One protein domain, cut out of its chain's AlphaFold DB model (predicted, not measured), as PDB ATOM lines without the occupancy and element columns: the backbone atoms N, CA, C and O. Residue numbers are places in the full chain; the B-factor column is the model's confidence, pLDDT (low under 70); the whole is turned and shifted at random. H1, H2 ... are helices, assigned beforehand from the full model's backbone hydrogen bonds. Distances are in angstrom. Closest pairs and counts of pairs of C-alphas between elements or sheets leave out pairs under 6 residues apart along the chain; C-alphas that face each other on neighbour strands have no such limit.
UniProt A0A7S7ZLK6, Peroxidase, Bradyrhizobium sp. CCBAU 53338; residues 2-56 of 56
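This is residues 2 to 56 of the 56 residues of the protein "Peroxidase" of Bradyrhizobium sp. CCBAU 53338 (UniProt A0A7S7ZLK6). Three helices make the sides of a loose, flat triangle with an open middle: long H3 is one side, H2 and H1 are the others, and the start of H1 closes the ring on H3. The printed part has 55 residues with three named helices, H1, H2, H3 in chain order, and no named strand; its class is all helix. It is loose, with a radius of gyration of the C-alphas of 13.4 A, and spans 41 by 25 by 12 A.

H3, residues 31 to 51, is 30.6 A long and ends at C-alpha 51 (102.951, 159.697, 150.532). H2 is residues 17 to 27. H1, residues 2 to 13, begins at C-alpha 2 (111.352, 167.612, 148.939).

H3 touches H1 with residues 40 to 48 alone, and H1 touches H3 with residues 2 to 6 alone; their closest C-alphas, Ala 2 and Phe 45, are 4.9 A apart. They run opposite ways at a steep tilt of 67 degrees. H2 is close but not clearly touching to H3, the closest C-alphas being Tyr 27 and Gln 33 at 5.7 A. Every O i to N i+4 pair is within hydrogen-bond range in H3, against 7 of 8 in H1 and 5 of 7 in H2.

The farthest C-alphas, Glu 18 and Arg 56, are 41.6 A apart. Both links are tight, the printed part has no cut, and no printed residue is under 70 in pLDDT.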
ATOM      1  N   ALA A   2     110.149 168.351 149.365       94.62
ATOM      2  CA  ALA A   2     111.352 167.612 148.939       94.62
ATOM      3  C   ALA A   2     112.675 168.397 149.059       94.62
ATOM      4  O   ALA A   2     113.582 167.948 149.748       94.62
ATOM      5  N   VAL A   3     112.743 169.624 148.525       95.56
ATOM      6  CA  VAL A   3     113.935 170.495 148.635       95.56
ATOM      7  C   VAL A   3     114.346 170.755 150.092       95.56
ATOM      8  O   VAL A   3     115.531 170.790 150.417       95.56
ATOM      9  N   LYS A   4     113.370 170.929 150.994       96.19
ATOM     10  CA  LYS A   4     113.642 171.132 152.423       96.19
ATOM     11  C   LYS A   4     114.267 169.876 153.029       96.19
ATOM     12  O   LYS A   4     115.248 170.006 153.747       96.19
ATOM     13  N   LEU A   5     113.736 168.691 152.721       95.56
ATOM     14  CA  LEU A   5     114.280 167.417 153.206       95.56
ATOM     15  C   LEU A   5     115.724 167.207 152.727       95.56
ATOM     16  O   LEU A   5     116.590 166.954 153.562       95.56
ATOM     17  N   SER A   6     116.009 167.453 151.443       95.12
ATOM     18  CA  SER A   6     117.370 167.381 150.888       95.12
ATOM     19  C   SER A   6     118.349 168.285 151.649       95.12
ATOM     20  O   SER A   6     119.434 167.865 152.040       95.12
ATOM     21  N   ARG A   7     117.950 169.536 151.926       94.06
ATOM     22  CA  ARG A   7     118.783 170.495 152.676       94.06
ATOM     23  C   ARG A   7     118.935 170.130 154.153       94.06
ATOM     24  O   ARG A   7     119.965 170.438 154.750       94.06
ATOM     25  N   MET A   8     117.928 169.496 154.751       95.75
ATOM     26  CA  MET A   8     117.978 169.078 156.152       95.75
ATOM     27  C   MET A   8     118.995 167.962 156.389       95.75
ATOM     28  O   MET A   8     119.665 168.005 157.413       95.75
ATOM     29  N   GLY A   9     119.177 167.035 155.441       93.88
ATOM     30  CA  GLY A   9     120.229 166.014 155.528       93.88
ATOM     31  C   GLY A   9     121.618 166.635 155.715       93.88
ATOM     32  O   GLY A   9     122.308 166.322 156.681       93.88
ATOM     33  N   VAL A  10     121.971 167.612 154.872       94.44
ATOM     34  CA  VAL A  10     123.234 168.371 154.982       94.44
ATOM     35  C   VAL A  10     123.318 169.155 156.294       94.44
ATOM     36  O   VAL A  10     124.372 169.226 156.921       94.44
ATOM     37  N   LYS A  11     122.204 169.756 156.736       96.19
ATOM     38  CA  LYS A  11     122.160 170.521 157.990       96.19
ATOM     39  C   LYS A  11     122.393 169.647 159.227       96.19
ATOM     40  O   LYS A  11     123.005 170.121 160.178       96.19
ATOM     41  N   ILE A  12     121.904 168.409 159.215       96.56
ATOM     42  CA  ILE A  12     122.078 167.450 160.312       96.56
ATOM     43  C   ILE A  12     123.520 166.940 160.363       96.56
ATOM     44  O   ILE A  12     124.093 166.861 161.444       96.56
ATOM     45  N   THR A  13     124.121 166.621 159.213       96.62
ATOM     46  CA  THR A  13     125.479 166.055 159.158       96.62
ATOM     47  C   THR A  13     126.570 167.094 159.397       96.62
ATOM     48  O   THR A  13     127.592 166.782 160.003       96.62
ATOM     49  N   GLN A  14     126.357 168.338 158.961       96.69
ATOM     50  CA  GLN A  14     127.260 169.456 159.213       96.69
ATOM     51  C   GLN A  14     126.488 170.588 159.890       96.69
ATOM     52  O   GLN A  14     125.893 171.384 159.168       96.69
ATOM     53  N   PRO A  15     126.476 170.696 161.233       95.88
ATOM     54  CA  PRO A  15     125.617 171.632 161.961       95.88
ATOM     55  C   PRO A  15     126.030 173.108 161.844       95.88
ATOM     56  O   PRO A  15     125.156 173.973 161.951       95.88
ATOM     57  N   SER A  16     127.308 173.408 161.576       97.81
ATOM     58  CA  SER A  16     127.827 174.781 161.511       97.81
ATOM     59  C   SER A  16     127.349 175.529 160.263       97.81
ATOM     60  O   SER A  16     127.634 175.135 159.130       97.81
ATOM     61  N   ASP A  17     126.649 176.647 160.467       96.19
ATOM     62  CA  ASP A  17     126.215 177.539 159.385       96.19
ATOM     63  C   ASP A  17     127.390 178.183 158.639       96.19
ATOM     64  O   ASP A  17     127.336 178.334 157.416       96.19
ATOM     65  N   GLU A  18     128.469 178.508 159.350       96.81
ATOM     66  CA  GLU A  18     129.680 179.090 158.767       96.81
ATOM     67  C   GLU A  18     130.345 178.106 157.796       96.81
ATOM     68  O   GLU A  18     130.651 178.461 156.656       96.81
ATOM     69  N   ILE A  19     130.494 176.841 158.209       96.44
ATOM     70  CA  ILE A  19     131.067 175.794 157.354       96.44
ATOM     71  C   ILE A  19     130.170 175.554 156.138       96.44
ATOM     72  O   ILE A  19     130.664 175.531 155.012       96.44
ATOM     73  N   ARG A  20     128.848 175.431 156.326       96.00
ATOM     74  CA  ARG A  20     127.909 175.250 155.203       96.00
ATOM     75  C   ARG A  20     127.960 176.405 154.205       96.00
ATOM     76  O   ARG A  20     127.858 176.163 153.006       96.00
ATOM     77  N   SER A  21     128.115 177.638 154.685       95.06
ATOM     78  CA  SER A  21     128.204 178.821 153.825       95.06
ATOM     79  C   SER A  21     129.482 178.812 152.988       95.06
ATOM     80  O   SER A  21     129.414 179.068 151.792       95.06
ATOM     81  N   ARG A  22     130.620 178.420 153.576       94.69
ATOM     82  CA  ARG A  22     131.882 178.240 152.836       94.69
ATOM     83  C   ARG A  22     131.795 177.129 151.788       94.69
ATOM     84  O   ARG A  22     132.210 177.326 150.654       94.69
ATOM     85  N   LEU A  23     131.230 175.975 152.153       94.06
ATOM     86  CA  LEU A  23     131.076 174.840 151.234       94.06
ATOM     87  C   LEU A  23     130.126 175.154 150.075       94.06
ATOM     88  O   LEU A  23     130.296 174.616 148.985       94.06
ATOM     89  N   ARG A  24     129.136 176.028 150.290       92.62
ATOM     90  CA  ARG A  24     128.177 176.417 149.256       92.62
ATOM     91  C   ARG A  24     128.843 177.045 148.039       92.62
ATOM     92  O   ARG A  24     128.537 176.629 146.928       92.62
ATOM     93  N   THR A  25     129.774 177.970 148.248       92.25
ATOM     94  CA  THR A  25     130.509 178.609 147.148       92.25
ATOM     95  C   THR A  25     131.263 177.589 146.293       92.25
ATOM     96  O   THR A  25     131.393 177.783 145.092       92.25
ATOM     97  N   ALA A  26     131.711 176.481 146.893       89.81
ATOM     98  CA  ALA A  26     132.454 175.445 146.184       89.81
ATOM     99  C   ALA A  26     131.582 174.587 145.255       89.81
ATOM    100  O   ALA A  26     132.077 174.140 144.232       89.81
ATOM    101  N   TYR A  27     130.312 174.332 145.589       90.44
ATOM    102  CA  TYR A  27     129.460 173.461 144.766       90.44
ATOM    103  C   TYR A  27     128.445 174.218 143.903       90.44
ATOM    104  O   TYR A  27     127.926 173.655 142.944       90.44
ATOM    105  N   GLU A  28     128.113 175.472 144.224       91.75
ATOM    106  CA  GLU A  28     127.029 176.188 143.536       91.75
ATOM    107  C   GLU A  28     127.363 176.610 142.098       91.75
ATOM    108  O   GLU A  28     126.456 176.950 141.341       91.75
ATOM    109  N   GLN A  29     128.641 176.562 141.718       92.19
ATOM    110  CA  GLN A  29     129.124 176.862 140.365       92.19
ATOM    111  C   GLN A  29     129.534 175.599 139.589       92.19
ATOM    112  O   GLN A  29     129.874 175.684 138.413       92.19
ATOM    113  N   GLU A  30     129.459 174.423 140.220       95.69
ATOM    114  CA  GLU A  30     129.916 173.155 139.651       95.69
ATOM    115  C   GLU A  30     128.744 172.370 139.054       95.69
ATOM    116  O   GLU A  30     127.834 171.930 139.762       95.69
ATOM    117  N   SER A  31     128.759 172.164 137.735       94.19
ATOM    118  CA  SER A  31     127.646 171.549 136.997       94.19
ATOM    119  C   SER A  31     127.304 170.140 137.496       94.19
ATOM    120  O   SER A  31     126.128 169.824 137.690       94.19
ATOM    121  N   GLU A  32     128.311 169.315 137.782       96.75
ATOM    122  CA  GLU A  32     128.128 167.965 138.330       96.75
ATOM    123  C   GLU A  32     127.438 167.993 139.698       96.75
ATOM    124  O   GLU A  32     126.532 167.200 139.961       96.75
ATOM    125  N   GLN A  33     127.801 168.949 140.558       96.12
ATOM    126  CA  GLN A  33     127.201 169.098 141.884       96.12
ATOM    127  C   GLN A  33     125.757 169.610 141.808       96.12
ATOM    128  O   GLN A  33     124.898 169.187 142.590       96.12
ATOM    129  N   LEU A  34     125.454 170.483 140.843       95.50
ATOM    130  CA  LEU A  34     124.089 170.939 140.568       95.50
ATOM    131  C   LEU A  34     123.199 169.788 140.071       95.50
ATOM    132  O   LEU A  34     122.054 169.645 140.521       95.50
ATOM    133  N   ILE A  35     123.729 168.921 139.202       97.56
ATOM    134  CA  ILE A  35     123.037 167.708 138.740       97.56
ATOM    135  C   ILE A  35     122.829 166.737 139.909       97.56
ATOM    136  O   ILE A  35     121.708 166.266 140.124       97.56
ATOM    137  N   ALA A  36     123.863 166.490 140.716       97.25
ATOM    138  CA  ALA A  36     123.774 165.621 141.889       97.25
ATOM    139  C   ALA A  36     122.727 166.129 142.899       97.25
ATOM    140  O   ALA A  36     121.892 165.362 143.383       97.25
ATOM    141  N   THR A  37     122.691 167.439 143.152       96.38
ATOM    142  CA  THR A  37     121.682 168.074 144.014       96.38
ATOM    143  C   THR A  37     120.268 167.867 143.465       96.38
ATOM    144  O   THR A  37     119.349 167.532 144.218       96.38
ATOM    145  N   SER A  38     120.087 168.011 142.149       97.56
ATOM    146  CA  SER A  38     118.800 167.783 141.482       97.56
ATOM    147  C   SER A  38     118.335 166.331 141.621       97.56
ATOM    148  O   SER A  38     117.161 166.085 141.903       97.56
ATOM    149  N   HIS A  39     119.254 165.369 141.514       98.19
ATOM    150  CA  HIS A  39     118.956 163.953 141.719       98.19
ATOM    151  C   HIS A  39     118.465 163.660 143.147       98.19
ATOM    152  O   HIS A  39     117.431 163.017 143.330       98.19
ATOM    153  N   VAL A  40     119.135 164.202 144.171       97.81
ATOM    154  CA  VAL A  40     118.709 164.046 145.576       97.81
ATOM    155  C   VAL A  40     117.310 164.632 145.811       97.81
ATOM    156  O   VAL A  40     116.501 164.055 146.540       97.81
ATOM    157  N   ILE A  41     116.993 165.774 145.191       98.06
ATOM    158  CA  ILE A  41     115.650 166.369 145.263       98.06
ATOM    159  C   ILE A  41     114.614 165.456 144.599       98.06
ATOM    160  O   ILE A  41     113.539 165.267 145.170       98.06
ATOM    161  N   ALA A  42     114.926 164.873 143.439       98.44
ATOM    162  CA  ALA A  42     114.028 163.969 142.723       98.44
ATOM    163  C   ALA A  42     113.673 162.725 143.555       98.44
ATOM    164  O   ALA A  42     112.495 162.375 143.651       98.44
ATOM    165  N   LEU A  43     114.653 162.121 144.238       98.25
ATOM    166  CA  LEU A  43     114.422 160.980 145.133       98.25
ATOM    167  C   LEU A  43     113.474 161.336 146.287       98.25
ATOM    168  O   LEU A  43     112.482 160.645 146.522       98.25
ATOM    169  N   HIS A  44     113.708 162.459 146.974       98.12
ATOM    170  CA  HIS A  44     112.791 162.910 148.024       98.12
ATOM    171  C   HIS A  44     111.406 163.277 147.481       98.12
ATOM    172  O   HIS A  44     110.403 163.062 148.163       98.12
ATOM    173  N   PHE A  45     111.327 163.841 146.274       98.12
ATOM    174  CA  PHE A  45     110.055 164.164 145.639       98.12
ATOM    175  C   PHE A  45     109.241 162.908 145.343       98.12
ATOM    176  O   PHE A  45     108.051 162.899 145.643       98.12
ATOM    177  N   GLN A  46     109.873 161.838 144.855       98.31
ATOM    178  CA  GLN A  46     109.217 160.549 144.645       98.31
ATOM    179  C   GLN A  46     108.571 160.029 145.937       98.31
ATOM    180  O   GLN A  46     107.396 159.659 145.929       98.31
ATOM    181  N   THR A  47     109.296 160.057 147.060       97.88
ATOM    182  CA  THR A  47     108.756 159.644 148.366       97.88
ATOM    183  C   THR A  47     107.591 160.529 148.811       97.88
ATOM    184  O   THR A  47     106.560 160.022 149.246       97.88
ATOM    185  N   VAL A  48     107.728 161.855 148.688       97.50
ATOM    186  CA  VAL A  48     106.664 162.797 149.068       97.50
ATOM    187  C   VAL A  48     105.426 162.612 148.191       97.50
ATOM    188  O   VAL A  48     104.321 162.588 148.723       97.50
ATOM    189  N   ALA A  49     105.584 162.462 146.877       98.12
ATOM    190  CA  ALA A  49     104.473 162.264 145.952       98.12
ATOM    191  C   ALA A  49     103.701 160.977 146.279       98.12
ATOM    192  O   ALA A  49     102.480 161.022 146.405       98.12
ATOM    193  N   ALA A  50     104.410 159.868 146.516       98.19
ATOM    194  CA  ALA A  50     103.792 158.611 146.932       98.19
ATOM    195  C   ALA A  50     103.028 158.752 148.260       98.19
ATOM    196  O   ALA A  50     101.886 158.311 148.365       98.19
ATOM    197  N   ALA A  51     103.608 159.442 149.249       97.94
ATOM    198  CA  ALA A  51     102.951 159.697 150.532       97.94
ATOM    199  C   ALA A  51     101.693 160.584 150.421       97.94
ATOM    200  O   ALA A  51     100.844 160.545 151.304       97.94
ATOM    201  N   ASN A  52     101.565 161.378 149.354       97.81
ATOM    202  CA  ASN A  52     100.410 162.247 149.100       97.81
ATOM    203  C   ASN A  52      99.436 161.647 148.076       97.81
ATOM    204  O   ASN A  52      98.648 162.386 147.495       97.81
ATOM    205  N   ASN A  53      99.517 160.339 147.801       97.44
ATOM    206  CA  ASN A  53      98.721 159.686 146.759       97.44
ATOM    207  C   ASN A  53      98.770 160.441 145.411       97.44
ATOM    208  O   ASN A  53      97.771 160.559 144.702       97.44
ATOM    209  N   TRP A  54      99.940 160.991 145.064       96.56
ATOM    210  CA  TRP A  54     100.159 161.797 143.857       96.56
ATOM    211  C   TRP A  54      99.176 162.971 143.706       96.56
ATOM    212  O   TRP A  54      98.931 163.419 142.588       96.56
ATOM    213  N   TRP A  55      98.641 163.473 144.825       97.00
ATOM    214  CA  TRP A  55      97.630 164.533 144.894       97.00
ATOM    215  C   TRP A  55      96.347 164.237 144.103       97.00
ATOM    216  O   TRP A  55      95.715 165.159 143.589       97.00
ATOM    217  N   ARG A  56      95.983 162.957 143.992       86.94
ATOM    218  CA  ARG A  56      94.666 162.530 143.506       86.94
ATOM    219  C   ARG A  56      93.579 162.736 144.547       86.94
ATOM    220  O   ARG A  56      93.888 162.578 145.750       86.94
TER     221      ARG A  56